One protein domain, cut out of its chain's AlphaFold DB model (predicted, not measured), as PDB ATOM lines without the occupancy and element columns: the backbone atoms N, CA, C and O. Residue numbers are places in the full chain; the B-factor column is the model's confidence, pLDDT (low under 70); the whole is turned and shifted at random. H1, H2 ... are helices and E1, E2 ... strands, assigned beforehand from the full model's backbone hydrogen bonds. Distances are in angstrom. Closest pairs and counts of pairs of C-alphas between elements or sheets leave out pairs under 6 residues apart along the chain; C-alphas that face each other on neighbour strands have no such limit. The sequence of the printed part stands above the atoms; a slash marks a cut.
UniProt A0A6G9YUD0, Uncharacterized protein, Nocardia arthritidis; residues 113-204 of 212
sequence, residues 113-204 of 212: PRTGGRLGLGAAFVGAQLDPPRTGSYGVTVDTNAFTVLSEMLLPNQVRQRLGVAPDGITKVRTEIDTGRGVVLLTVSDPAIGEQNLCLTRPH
ATOM      1  N   PRO A 113     111.895 170.270 139.665       46.53
ATOM      2  CA  PRO A 113     113.185 170.488 140.330       46.53
ATOM      3  C   PRO A 113     113.874 169.164 140.664       46.53
ATOM      4  O   PRO A 113     113.527 168.476 141.623       46.53
ATOM      5  N   ARG A 114     114.839 168.791 139.824       60.09
ATOM      6  CA  ARG A 114     115.621 167.573 139.980       60.09
ATOM      7  C   ARG A 114     116.640 167.809 141.075       60.09
ATOM      8  O   ARG A 114     117.382 168.788 141.036       60.09
ATOM      9  N   THR A 115     116.684 166.908 142.048       74.25
ATOM     10  CA  THR A 115     117.732 166.950 143.071       74.25
ATOM     11  C   THR A 115     118.964 166.295 142.475       74.25
ATOM     12  O   THR A 115     118.936 165.111 142.156       74.25
ATOM     13  N   GLY A 116     120.031 167.052 142.258       78.06
ATOM     14  CA  GLY A 116     121.194 166.541 141.546       78.06
ATOM     15  C   GLY A 116     122.463 167.324 141.824       78.06
ATOM     16  O   GLY A 116     122.434 168.408 142.404       78.06
ATOM     17  N   GLY A 117     123.584 166.752 141.402       77.06
ATOM     18  CA  GLY A 117     124.911 167.336 141.533       77.06
ATOM     19  C   GLY A 117     125.803 166.915 140.373       77.06
ATOM     20  O   GLY A 117     125.538 165.924 139.692       77.06
ATOM     21  N   ARG A 118     126.867 167.682 140.135       80.38
ATOM     22  CA  ARG A 118     127.848 167.393 139.088       80.38
ATOM     23  C   ARG A 118     129.252 167.470 139.658       80.38
ATOM     24  O   ARG A 118     129.646 168.496 140.205       80.38
ATOM     25  N   LEU A 119     129.998 166.386 139.503       75.38
ATOM     26  CA  LEU A 119     131.400 166.289 139.865       75.38
ATOM     27  C   LEU A 119     132.258 166.575 138.632       75.38
ATOM     28  O   LEU A 119     132.112 165.911 137.607       75.38
ATOM     29  N   GLY A 120     133.143 167.564 138.730       70.44
ATOM     30  CA  GLY A 120     134.147 167.861 137.708       70.44
ATOM     31  C   GLY A 120     135.462 167.122 137.970       70.44
ATOM     32  O   GLY A 120     135.901 167.015 139.111       70.44
ATOM     33  N   LEU A 121     136.095 166.646 136.902       76.81
ATOM     34  CA  LEU A 121     137.393 165.974 136.866       76.81
ATOM     35  C   LEU A 121     138.223 166.602 135.731       76.81
ATOM     36  O   LEU A 121     138.375 166.032 134.649       76.81
ATOM     37  N   GLY A 122     138.703 167.831 135.941       84.12
ATOM     38  CA  GLY A 122     139.349 168.623 134.887       84.12
ATOM     39  C   GLY A 122     138.362 168.970 133.768       84.12
ATOM     40  O   GLY A 122     137.367 169.647 134.015       84.12
ATOM     41  N   ALA A 123     138.627 168.488 132.550       82.31
ATOM     42  CA  ALA A 123     137.707 168.614 131.412       82.31
ATOM     43  C   ALA A 123     136.576 167.563 131.422       82.31
ATOM     44  O   ALA A 123     135.577 167.712 130.711       82.31
ATOM     45  N   ALA A 124     136.718 166.498 132.220       78.19
ATOM     46  CA  ALA A 124     135.704 165.464 132.376       78.19
ATOM     47  C   ALA A 124     134.698 165.818 133.480       78.19
ATOM     48  O   ALA A 124     134.980 166.606 134.381       78.19
ATOM     49  N   PHE A 125     133.517 165.210 133.440       81.88
ATOM     50  CA  PHE A 125     132.506 165.345 134.477       81.88
ATOM     51  C   PHE A 125     131.651 164.091 134.628       81.88
ATOM     52  O   PHE A 125     131.518 163.289 133.700       81.88
ATOM     53  N   VAL A 126     131.010 163.985 135.789       80.25
ATOM     54  CA  VAL A 126     129.909 163.061 136.063       80.25
ATOM     55  C   VAL A 126     128.790 163.843 136.751       80.25
ATOM     56  O   VAL A 126     128.980 164.381 137.841       80.25
ATOM     57  N   GLY A 127     127.641 163.953 136.097       80.69
ATOM     58  CA  GLY A 127     126.397 164.489 136.631       80.69
ATOM     59  C   GLY A 127     125.485 163.370 137.112       80.69
ATOM     60  O   GLY A 127     125.452 162.295 136.519       80.69
ATOM     61  N   ALA A 128     124.744 163.619 138.185       81.50
ATOM     62  CA  ALA A 128     123.659 162.760 138.635       81.50
ATOM     63  C   ALA A 128     122.456 163.622 139.022       81.50
ATOM     64  O   ALA A 128     122.599 164.638 139.703       81.50
ATOM     65  N   GLN A 129     121.272 163.221 138.583       84.19
ATOM     66  CA  GLN A 129     120.012 163.919 138.796       84.19
ATOM     67  C   GLN A 129     118.944 162.909 139.195       84.19
ATOM     68  O   GLN A 129     118.741 161.907 138.517       84.19
ATOM     69  N   LEU A 130     118.240 163.185 140.280       82.94
ATOM     70  CA  LEU A 130     117.080 162.435 140.730       82.94
ATOM     71  C   LEU A 130     115.820 163.196 140.304       82.94
ATOM     72  O   LEU A 130     115.645 164.370 140.645       82.94
ATOM     73  N   ASP A 131     114.954 162.527 139.546       81.44
ATOM     74  CA  ASP A 131     113.601 162.992 139.262       81.44
ATOM     75  C   ASP A 131     112.816 163.072 140.584       81.44
ATOM     76  O   ASP A 131     112.979 162.202 141.447       81.44
ATOM     77  N   PRO A 132     111.945 164.080 140.770       75.56
ATOM     78  CA  PRO A 132     111.101 164.149 141.954       75.56
ATOM     79  C   PRO A 132     110.334 162.842 142.166       75.56
ATOM     80  O   PRO A 132     109.800 162.294 141.193       75.56
ATOM     81  N   PRO A 133     110.259 162.341 143.412       73.00
ATOM     82  CA  PRO A 133     109.582 161.088 143.697       73.00
ATOM     83  C   PRO A 133     108.118 161.193 143.267       73.00
ATOM     84  O   PRO A 133     107.382 162.074 143.718       73.00
ATOM     85  N   ARG A 134     107.702 160.301 142.367       76.25
ATOM     86  CA  ARG A 134     106.297 160.127 141.983       76.25
ATOM     87  C   ARG A 134     105.746 158.939 142.756       76.25
ATOM     88  O   ARG A 134     106.489 158.027 143.109       76.25
ATOM     89  N   THR A 135     104.445 158.925 143.028       83.00
ATOM     90  CA  THR A 135     103.812 157.794 143.718       83.00
ATOM     91  C   THR A 135     104.105 156.501 142.965       83.00
ATOM     92  O   THR A 135     103.646 156.318 141.842       83.00
ATOM     93  N   GLY A 136     104.887 155.621 143.585       77.19
ATOM     94  CA  GLY A 136     105.255 154.340 143.002       77.19
ATOM     95  C   GLY A 136     106.420 154.367 142.010       77.19
ATOM     96  O   GLY A 136     106.810 153.280 141.598       77.19
ATOM     97  N   SER A 137     107.023 155.520 141.684       82.06
ATOM     98  CA  SER A 137     108.118 155.590 140.703       82.06
ATOM     99  C   SER A 137     109.273 156.512 141.098       82.06
ATOM    100  O   SER A 137     109.070 157.632 141.570       82.06
ATOM    101  N   TYR A 138     110.496 156.059 140.815       81.81
ATOM    102  CA  TYR A 138     111.740 156.806 141.018       81.81
ATOM    103  C   TYR A 138     112.537 156.864 139.719       81.81
ATOM    104  O   TYR A 138     112.734 155.836 139.081       81.81
ATOM    105  N   GLY A 139     113.024 158.046 139.342       86.25
ATOM    106  CA  GLY A 139     113.872 158.230 138.164       86.25
ATOM    107  C   GLY A 139     115.232 158.793 138.552       86.25
ATOM    108  O   GLY A 139     115.298 159.800 139.244       86.25
ATOM    109  N   VAL A 140     116.319 158.178 138.103       82.81
ATOM    110  CA  VAL A 140     117.693 158.668 138.266       82.81
ATOM    111  C   VAL A 140     118.308 158.820 136.885       82.81
ATOM    112  O   VAL A 140     118.230 157.910 136.073       82.81
ATOM    113  N   THR A 141     118.946 159.947 136.613       87.06
ATOM    114  CA  THR A 141     119.735 160.185 135.404       87.06
ATOM    115  C   THR A 141     121.178 160.442 135.799       87.06
ATOM    116  O   THR A 141     121.437 161.239 136.690       87.06
ATOM    117  N   VAL A 142     122.116 159.782 135.136       86.19
ATOM    118  CA  VAL A 142     123.555 159.992 135.276       86.19
ATOM    119  C   VAL A 142     124.100 160.393 133.915       86.19
ATOM    120  O   VAL A 142     123.787 159.741 132.925       86.19
ATOM    121  N   ASP A 143     124.898 161.448 133.840       86.81
ATOM    122  CA  ASP A 143     125.495 161.937 132.597       86.81
ATOM    123  C   ASP A 143     127.009 162.110 132.733       86.81
ATOM    124  O   ASP A 143     127.510 162.500 133.782       86.81
ATOM    125  N   THR A 144     127.775 161.777 131.696       84.62
ATOM    126  CA  THR A 144     129.236 161.901 131.736       84.62
ATOM    127  C   THR A 144     129.841 162.102 130.354       84.62
ATOM    128  O   THR A 144     129.406 161.492 129.382       84.62
ATOM    129  N   ASN A 145     130.884 162.929 130.271       85.44
ATOM    130  CA  ASN A 145     131.769 163.025 129.103       85.44
ATOM    131  C   ASN A 145     133.144 162.374 129.355       85.44
ATOM    132  O   ASN A 145     134.065 162.555 128.558       85.44
ATOM    133  N   ALA A 146     133.324 161.658 130.472       76.44
ATOM    134  CA  ALA A 146     134.634 161.151 130.877       76.44
ATOM    135  C   ALA A 146     135.218 160.183 129.844       76.44
ATOM    136  O   ALA A 146     136.414 160.226 129.576       76.44
ATOM    137  N   PHE A 147     134.377 159.358 129.216       73.25
ATOM    138  CA  PHE A 147     134.809 158.463 128.146       73.25
ATOM    139  C   PHE A 147     135.374 159.235 126.951       73.25
ATOM    140  O   PHE A 147     136.459 158.914 126.471       73.25
ATOM    141  N   THR A 148     134.689 160.298 126.531       73.38
ATOM    142  CA  THR A 148     135.150 161.174 125.457       73.38
ATOM    143  C   THR A 148     136.488 161.801 125.814       73.38
ATOM    144  O   THR A 148     137.459 161.571 125.101       73.38
ATOM    145  N   VAL A 149     136.589 162.471 126.965       78.38
ATOM    146  CA  VAL A 149     137.820 163.149 127.413       78.38
ATOM    147  C   VAL A 149     138.997 162.177 127.549       78.38
ATOM    148  O   VAL A 149     140.095 162.453 127.065       78.38
ATOM    149  N   LEU A 150     138.780 161.008 128.157       73.88
ATOM    150  CA  LEU A 150     139.820 159.986 128.288       73.88
ATOM    151  C   LEU A 150     140.224 159.419 126.926       73.88
ATOM    152  O   LEU A 150     141.407 159.179 126.694       73.88
ATOM    153  N   SER A 151     139.273 159.233 126.008       67.81
ATOM    154  CA  SER A 151     139.579 158.783 124.651       67.81
ATOM    155  C   SER A 151     140.395 159.817 123.875       67.81
ATOM    156  O   SER A 151     141.289 159.429 123.132       67.81
ATOM    157  N   GLU A 152     140.153 161.117 124.076       81.88
ATOM    158  CA  GLU A 152     140.951 162.170 123.443       81.88
ATOM    159  C   GLU A 152     142.396 162.163 123.941       81.88
ATOM    160  O   GLU A 152     143.320 162.354 123.153       81.88
ATOM    161  N   MET A 153     142.586 161.916 125.240       74.12
ATOM    162  CA  MET A 153     143.904 161.935 125.869       74.12
ATOM    163  C   MET A 153     144.713 160.662 125.594       74.12
ATOM    164  O   MET A 153     145.933 160.721 125.460       74.12
ATOM    165  N   LEU A 154     144.049 159.504 125.551       75.62
ATOM    166  CA  LEU A 154     144.716 158.199 125.554       75.62
ATOM    167  C   LEU A 154     144.725 157.509 124.187       75.62
ATOM    168  O   LEU A 154     145.568 156.639 123.963       75.62
ATOM    169  N   LEU A 155     143.791 157.836 123.286       73.31
ATOM    170  CA  LEU A 155     143.613 157.101 122.035       73.31
ATOM    171  C   LEU A 155     143.990 157.946 120.809       73.31
ATOM    172  O   LEU A 155     143.504 159.065 120.644       73.31
ATOM    173  N   PRO A 156     144.768 157.383 119.865       80.12
ATOM    174  CA  PRO A 156     144.976 157.999 118.562       80.12
ATOM    175  C   PRO A 156     143.653 158.202 117.812       80.12
ATOM    176  O   PRO A 156     142.758 157.353 117.867       80.12
ATOM    177  N   ASN A 157     143.561 159.267 117.012       79.50
ATOM    178  CA  ASN A 157     142.343 159.639 116.275       79.50
ATOM    179  C   ASN A 157     141.735 158.498 115.440       79.50
ATOM    180  O   ASN A 157     140.515 158.364 115.374       79.50
ATOM    181  N   GLN A 158     142.558 157.631 114.842       78.00
ATOM    182  CA  GLN A 158     142.061 156.487 114.066       78.00
ATOM    183  C   GLN A 158     141.311 155.462 114.925       78.00
ATOM    184  O   GLN A 158     140.338 154.861 114.473       78.00
ATOM    185  N   VAL A 159     141.755 155.258 116.166       71.94
ATOM    186  CA  VAL A 159     141.100 154.347 117.108       71.94
ATOM    187  C   VAL A 159     139.805 154.982 117.606       71.94
ATOM    188  O   VAL A 159     138.769 154.325 117.596       71.94
ATOM    189  N   ARG A 160     139.817 156.287 117.907       71.38
ATOM    190  CA  ARG A 160     138.610 157.043 118.285       71.38
ATOM    191  C   ARG A 160     137.503 156.957 117.231       71.38
ATOM    192  O   ARG A 160     136.360 156.667 117.573       71.38
ATOM    193  N   GLN A 161     137.852 157.124 115.953       74.25
ATOM    194  CA  GLN A 161     136.903 156.999 114.839       74.25
ATOM    195  C   GLN A 161     136.322 155.585 114.723       74.25
ATOM    196  O   GLN A 161     135.137 155.431 114.439       74.25
ATOM    197  N   ARG A 162     137.125 154.546 114.985       70.25
ATOM    198  CA  ARG A 162     136.643 153.154 114.991       70.25
ATOM    199  C   ARG A 162     135.715 152.839 116.161       70.25
ATOM    200  O   ARG A 162     134.843 151.993 116.006       70.25
ATOM    201  N   LEU A 163     135.906 153.493 117.305       67.31
ATOM    202  CA  LEU A 163     135.027 153.372 118.471       67.31
ATOM    203  C   LEU A 163     133.796 154.291 118.406       67.31
ATOM    204  O   LEU A 163     132.956 154.219 119.295       67.31
ATOM    205  N   GLY A 164     133.675 155.141 117.379       67.25
ATOM    206  CA  GLY A 164     132.544 156.060 117.237       67.25
ATOM    207  C   GLY A 164     132.508 157.168 118.294       67.25
ATOM    208  O   GLY A 164     131.444 157.719 118.556       67.25
ATOM    209  N   VAL A 165     133.648 157.498 118.915       68.12
ATOM    210  CA  VAL A 165     133.689 158.511 119.978       68.12
ATOM    211  C   VAL A 165     133.485 159.901 119.378       68.12
ATOM    212  O   VAL A 165     134.364 160.422 118.687       68.12
ATOM    213  N   ALA A 166     132.329 160.506 119.649       71.69
ATOM    214  CA  ALA A 166     132.052 161.885 119.270       71.69
ATOM    215  C   ALA A 166     132.871 162.861 120.141       71.69
ATOM    216  O   ALA A 166     132.984 162.624 121.340       71.69
ATOM    217  N   PRO A 167     133.417 163.956 119.579       68.00
ATOM    218  CA  PRO A 167     134.300 164.891 120.293       68.00
ATOM    219  C   PRO A 167     133.631 165.614 121.475       68.00
ATOM    220  O   PRO A 167     134.304 165.918 122.448       68.00
ATOM    221  N   ASP A 168     132.306 165.771 121.451       76.81
ATOM    222  CA  ASP A 168     131.511 166.321 122.563       76.81
ATOM    223  C   ASP A 168     130.562 165.273 123.159       76.81
ATOM    224  O   ASP A 168     129.464 165.574 123.634       76.81
ATOM    225  N   GLY A 169     130.949 163.999 123.072       79.50
ATOM    226  CA  GLY A 169     130.074 162.903 123.434       79.50
ATOM    227  C   GLY A 169     129.746 162.878 124.921       79.50
ATOM    228  O   GLY A 169     130.642 162.761 125.758       79.50
ATOM    229  N   ILE A 170     128.454 162.957 125.236       84.94
ATOM    230  CA  ILE A 170     127.931 162.762 126.586       84.94
ATOM    231  C   ILE A 170     127.150 161.457 126.592       84.94
ATOM    232  O   ILE A 170     126.135 161.330 125.906       84.94
ATOM    233  N   THR A 171     127.600 160.520 127.411       79.38
ATOM    234  CA  THR A 171     126.855 159.310 127.728       79.38
ATOM    235  C   THR A 171     125.859 159.639 128.835       79.38
ATOM    236  O   THR A 171     126.237 160.197 129.867       79.38
ATOM    237  N   LYS A 172     124.588 159.297 128.640       86.44
ATOM    238  CA  LYS A 172     123.525 159.429 129.639       86.44
ATOM    239  C   LYS A 172     122.971 158.057 129.989       86.44
ATOM    240  O   LYS A 172     122.687 157.255 129.110       86.44
ATOM    241  N   VAL A 173     122.773 157.808 131.272       83.06
ATOM    242  CA  VAL A 173     122.150 156.602 131.808       83.06
ATOM    243  C   VAL A 173     120.965 157.033 132.651       83.06
ATOM    244  O   VAL A 173     121.137 157.649 133.698       83.06
ATOM    245  N   ARG A 174     119.756 156.716 132.206       87.56
ATOM    246  CA  ARG A 174     118.522 156.947 132.948       87.56
ATOM    247  C   ARG A 174     117.994 155.622 133.470       87.56
ATOM    248  O   ARG A 174     117.790 154.693 132.705       87.56
ATOM    249  N   THR A 175     117.783 155.539 134.770       81.94
ATOM    250  CA  THR A 175     117.150 154.406 135.438       81.94
ATOM    251  C   THR A 175     115.814 154.867 135.985       81.94
ATOM    252  O   THR A 175     115.762 155.819 136.756       81.94
ATOM    253  N   GLU A 176     114.744 154.193 135.609       88.44
ATOM    254  CA  GLU A 176     113.409 154.404 136.141       88.44
ATOM    255  C   GLU A 176     112.944 153.127 136.835       88.44
ATOM    256  O   GLU A 176     113.040 152.031 136.288       88.44
ATOM    257  N   ILE A 177     112.477 153.260 138.069       81.31
ATOM    258  CA  ILE A 177     112.024 152.160 138.913       81.31
ATOM    259  C   ILE A 177     110.550 152.396 139.195       81.31
ATOM    260  O   ILE A 177     110.222 153.315 139.938       81.31
ATOM    261  N   ASP A 178     109.680 151.557 138.643       82.94
ATOM    262  CA  ASP A 178     108.260 151.485 138.986       82.94
ATOM    263  C   ASP A 178     108.070 150.386 140.040       82.94
ATOM    264  O   ASP A 178     108.056 149.184 139.760       82.94
ATOM    265  N   THR A 179     107.942 150.817 141.289       81.25
ATOM    266  CA  THR A 179     107.703 149.952 142.449       81.25
ATOM    267  C   THR A 179     106.292 149.369 142.481       81.25
ATOM    268  O   THR A 179     106.100 148.315 143.084       81.25
ATOM    269  N   GLY A 180     105.319 149.998 141.810       80.88
ATOM    270  CA  GLY A 180     103.952 149.487 141.715       80.88
ATOM    271  C   GLY A 180     103.852 148.273 140.795       80.88
ATOM    272  O   GLY A 180     103.110 147.334 141.080       80.88
ATOM    273  N   ARG A 181     104.633 148.263 139.710       78.62
ATOM    274  CA  ARG A 181     104.678 147.157 138.737       78.62
ATOM    275  C   ARG A 181     105.870 146.220 138.923       78.62
ATOM    276  O   ARG A 181     105.916 145.167 138.293       78.62
ATOM    277  N   GLY A 182     106.834 146.584 139.768       78.94
ATOM    278  CA  GLY A 182     108.084 145.838 139.923       78.94
ATOM    279  C   GLY A 182     108.911 145.822 138.634       78.94
ATOM    280  O   GLY A 182     109.490 144.788 138.291       78.94
ATOM    281  N   VAL A 183     108.916 146.945 137.910       83.81
ATOM    282  CA  VAL A 183     109.614 147.122 136.632       83.81
ATOM    283  C   VAL A 183     110.755 148.112 136.814       83.81
ATOM    284  O   VAL A 183     110.574 149.166 137.421       83.81
ATOM    285  N   VAL A 184     111.920 147.789 136.264       79.38
ATOM    286  CA  VAL A 184     113.050 148.711 136.147       79.38
ATOM    287  C   VAL A 184     113.348 148.925 134.670       79.38
ATOM    288  O   VAL A 184     113.639 147.972 133.947       79.38
ATOM    289  N   LEU A 185     113.277 150.173 134.220       84.88
ATOM    290  CA  LEU A 185     113.652 150.592 132.878       84.88
ATOM    291  C   LEU A 185     115.007 151.296 132.940       84.88
ATOM    292  O   LEU A 185     115.182 152.267 133.668       84.88
ATOM    293  N   LEU A 186     115.968 150.807 132.170       80.94
ATOM    294  CA  LEU A 186     117.289 151.400 132.030       80.94
ATOM    295  C   LEU A 186     117.465 151.878 130.588       80.94
ATOM    296  O   LEU A 186     117.526 151.069 129.667       80.94
ATOM    297  N   THR A 187     117.575 153.187 130.406       83.06
ATOM    298  CA  THR A 187     117.858 153.840 129.129       83.06
ATOM    299  C   THR A 187     119.302 154.321 129.123       83.06
ATOM    300  O   THR A 187     119.689 155.148 129.945       83.06
ATOM    301  N   VAL A 188     120.111 153.834 128.191       81.06
ATOM    302  CA  VAL A 188     121.476 154.310 127.951       81.06
ATOM    303  C   VAL A 188     121.487 155.051 126.625       81.06
ATOM    304  O   VAL A 188     121.143 154.476 125.601       81.06
ATOM    305  N   SER A 189     121.875 156.319 126.627       79.69
ATOM    306  CA  SER A 189     122.037 157.137 125.431       79.69
ATOM    307  C   SER A 189     123.499 157.515 125.288       79.69
ATOM    308  O   SER A 189     124.101 158.050 126.218       79.69
ATOM    309  N   ASP A 190     124.081 157.220 124.138       77.88
ATOM    310  CA  ASP A 190     125.473 157.524 123.847       77.88
ATOM    311  C   ASP A 190     125.635 157.843 122.352       77.88
ATOM    312  O   ASP A 190     124.978 157.212 121.523       77.88
ATOM    313  N   PRO A 191     126.494 158.796 121.962       74.88
ATOM    314  CA  PRO A 191     126.671 159.150 120.553       74.88
ATOM    315  C   PRO A 191     127.140 157.997 119.658       74.88
ATOM    316  O   PRO A 191     126.831 158.002 118.467       74.88
ATOM    317  N   ALA A 192     127.884 157.025 120.198       72.62
ATOM    318  CA  ALA A 192     128.433 155.914 119.427       72.62
ATOM    319  C   ALA A 192     127.409 154.790 119.214       72.62
ATOM    320  O   ALA A 192     127.400 154.159 118.155       72.62
ATOM    321  N   ILE A 193     126.554 154.525 120.209       73.75
ATOM    322  CA  ILE A 193     125.587 153.407 120.181       73.75
ATOM    323  C   ILE A 193     124.121 153.847 120.071       73.75
ATOM    324  O   ILE A 193     123.235 152.996 119.974       73.75
ATOM    325  N   GLY A 194     123.849 155.152 120.063       74.50
ATOM    326  CA  GLY A 194     122.499 155.704 120.091       74.50
ATOM    327  C   GLY A 194     121.809 155.476 121.437       74.50
ATOM    328  O   GLY A 194     122.452 155.381 122.481       74.50
ATOM    329  N   GLU A 195     120.482 155.400 121.415       84.62
ATOM    330  CA  GLU A 195     119.682 155.090 122.598       84.62
ATOM    331  C   GLU A 195     119.392 153.588 122.692       84.62
ATOM    332  O   GLU A 195     118.992 152.955 121.715       84.62
ATOM    333  N   GLN A 196     119.585 153.024 123.879       74.50
ATOM    334  CA  GLN A 196     119.382 151.619 124.200       74.50
ATOM    335  C   GLN A 196     118.493 151.508 125.430       74.50
ATOM    336  O   GLN A 196     118.762 152.135 126.450       74.50
ATOM    337  N   ASN A 197     117.455 150.682 125.347       80.06
ATOM    338  CA  ASN A 197     116.481 150.504 126.415       80.06
ATOM    339  C   ASN A 197     116.498 149.055 126.906       80.06
ATOM    340  O   ASN A 197     116.397 148.115 126.118       80.06
ATOM    341  N   LEU A 198     116.615 148.875 128.218       74.00
ATOM    342  CA  LEU A 198     116.600 147.588 128.897       74.00
ATOM    343  C   LEU A 198     115.456 147.587 129.908       74.00
ATOM    344  O   LEU A 198     115.417 148.417 130.810       74.00
ATOM    345  N   CYS A 199     114.527 146.649 129.754       83.25
ATOM    346  CA  CYS A 199     113.408 146.472 130.670       83.25
ATOM    347  C   CYS A 199     113.644 145.219 131.513       83.25
ATOM    348  O   CYS A 199     113.785 144.117 130.983       83.25
ATOM    349  N   LEU A 200     113.702 145.401 132.826       77.75
ATOM    350  CA  LEU A 200     113.833 144.342 133.813       77.75
ATOM    351  C   LEU A 200     112.502 144.223 134.545       77.75
ATOM    352  O   LEU A 200     112.073 145.144 135.240       77.75
ATOM    353  N   THR A 201     111.846 143.083 134.395       83.62
ATOM    354  CA  THR A 201     110.635 142.747 135.142       83.62
ATOM    355  C   THR A 201     110.993 141.772 136.251       83.62
ATOM    356  O   THR A 201     111.838 140.889 136.080       83.62
ATOM    357  N   ARG A 202     110.356 141.914 137.413       73.31
ATOM    358  CA  ARG A 202     110.479 140.907 138.467       73.31
ATOM    359  C   ARG A 202     109.929 139.571 137.946       73.31
ATOM    360  O   ARG A 202     108.748 139.524 137.591       73.31
ATOM    361  N   PRO A 203     110.714 138.480 137.932       60.56
ATOM    362  CA  PRO A 203     110.155 137.169 137.655       60.56
ATOM    363  C   PRO A 203     109.156 136.834 138.767       60.56
ATOM    364  O   PRO A 203     109.505 136.832 139.950       60.56
ATOM    365  N   HIS A 204     107.895 136.605 138.396       55.84
ATOM    366  CA  HIS A 204     106.948 135.968 139.302       55.84
ATOM    367  C   HIS A 204     107.483 134.566 139.591       55.84
ATOM    368  O   HIS A 204     107.773 133.806 138.669       55.84
TER     369      HIS A 204
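This is residues 113 to 204 of the 212 residues of an uncharacterized protein of Nocardia arthritidis (UniProt A0A6G9YUD0). Six strands lie side by side in chain order as one flat, twisted sheet with no named helix over either face. The short helices H1 and H2 form a small head beyond one end of the strands, inserted between E3 and E4. The 92 printed residues run E1 E2 E3 H1 H2 E4 E5 E6, the sheet is antiparallel throughout, and the class is mixed. The whole is loose, with a radius of gyration of the C-alphas of 15.9 A and spans of 48 by 29 by 15 A.

E1, residues 115 to 121, begins at C-alpha 115 (117.732, 166.950, 143.071) and, like E2, residues 124 to 130, measures 20.6 A. E3, residues 137 to 144, measures 23.8 A. H1 is residues 146 to 154 and H2 residues 157 to 162. E4, residues 171 to 178, measures 23.1 A; E5, residues 183 to 190, 22.9 A; E6, residues 194 to 201, 23.1 A, ending at C-alpha 201 (110.635, 142.747, 135.142).

E1 E2 E3 and E4 E5 E6 are meanders, each strand the antiparallel neighbour of the one before. Within hydrogen-bond range are N 119 and O 126 of E1 and E2, 2.8 A; N 129 and O 141 of E2 and E3, 2.7 A; N 140 and O 175 of E3 and E4, 2.8 A; N 174 and O 187 of E4 and E5, 2.8 A; N 186 and O 198 of E5 and E6, 2.8 A. E1 and E6 are edge strands. H1 stands at the sheet's level, height 3.2 A over a local plane of just 6 C-alphas; its closest C-alphas to E2 are Ala 146 and Ala 124, 4.7 A. H2 is not on the sheet. H1 and H2 are close but not clearly touching, C-alphas 151 and 160 being closest at 6.7 A, at a steep tilt of 48 degrees, opposite ways. In both helices every O i to N i+4 pair is within hydrogen-bond range.

The C-alphas farthest apart, of Pro 156 and His 204, are 48.6 A apart. The printed part has no cut and no long link. Mean pLDDT of the printed part is 77.7; residues 113 to 114, 151, 163 to 165, 167 and 203 to 204 are under 70.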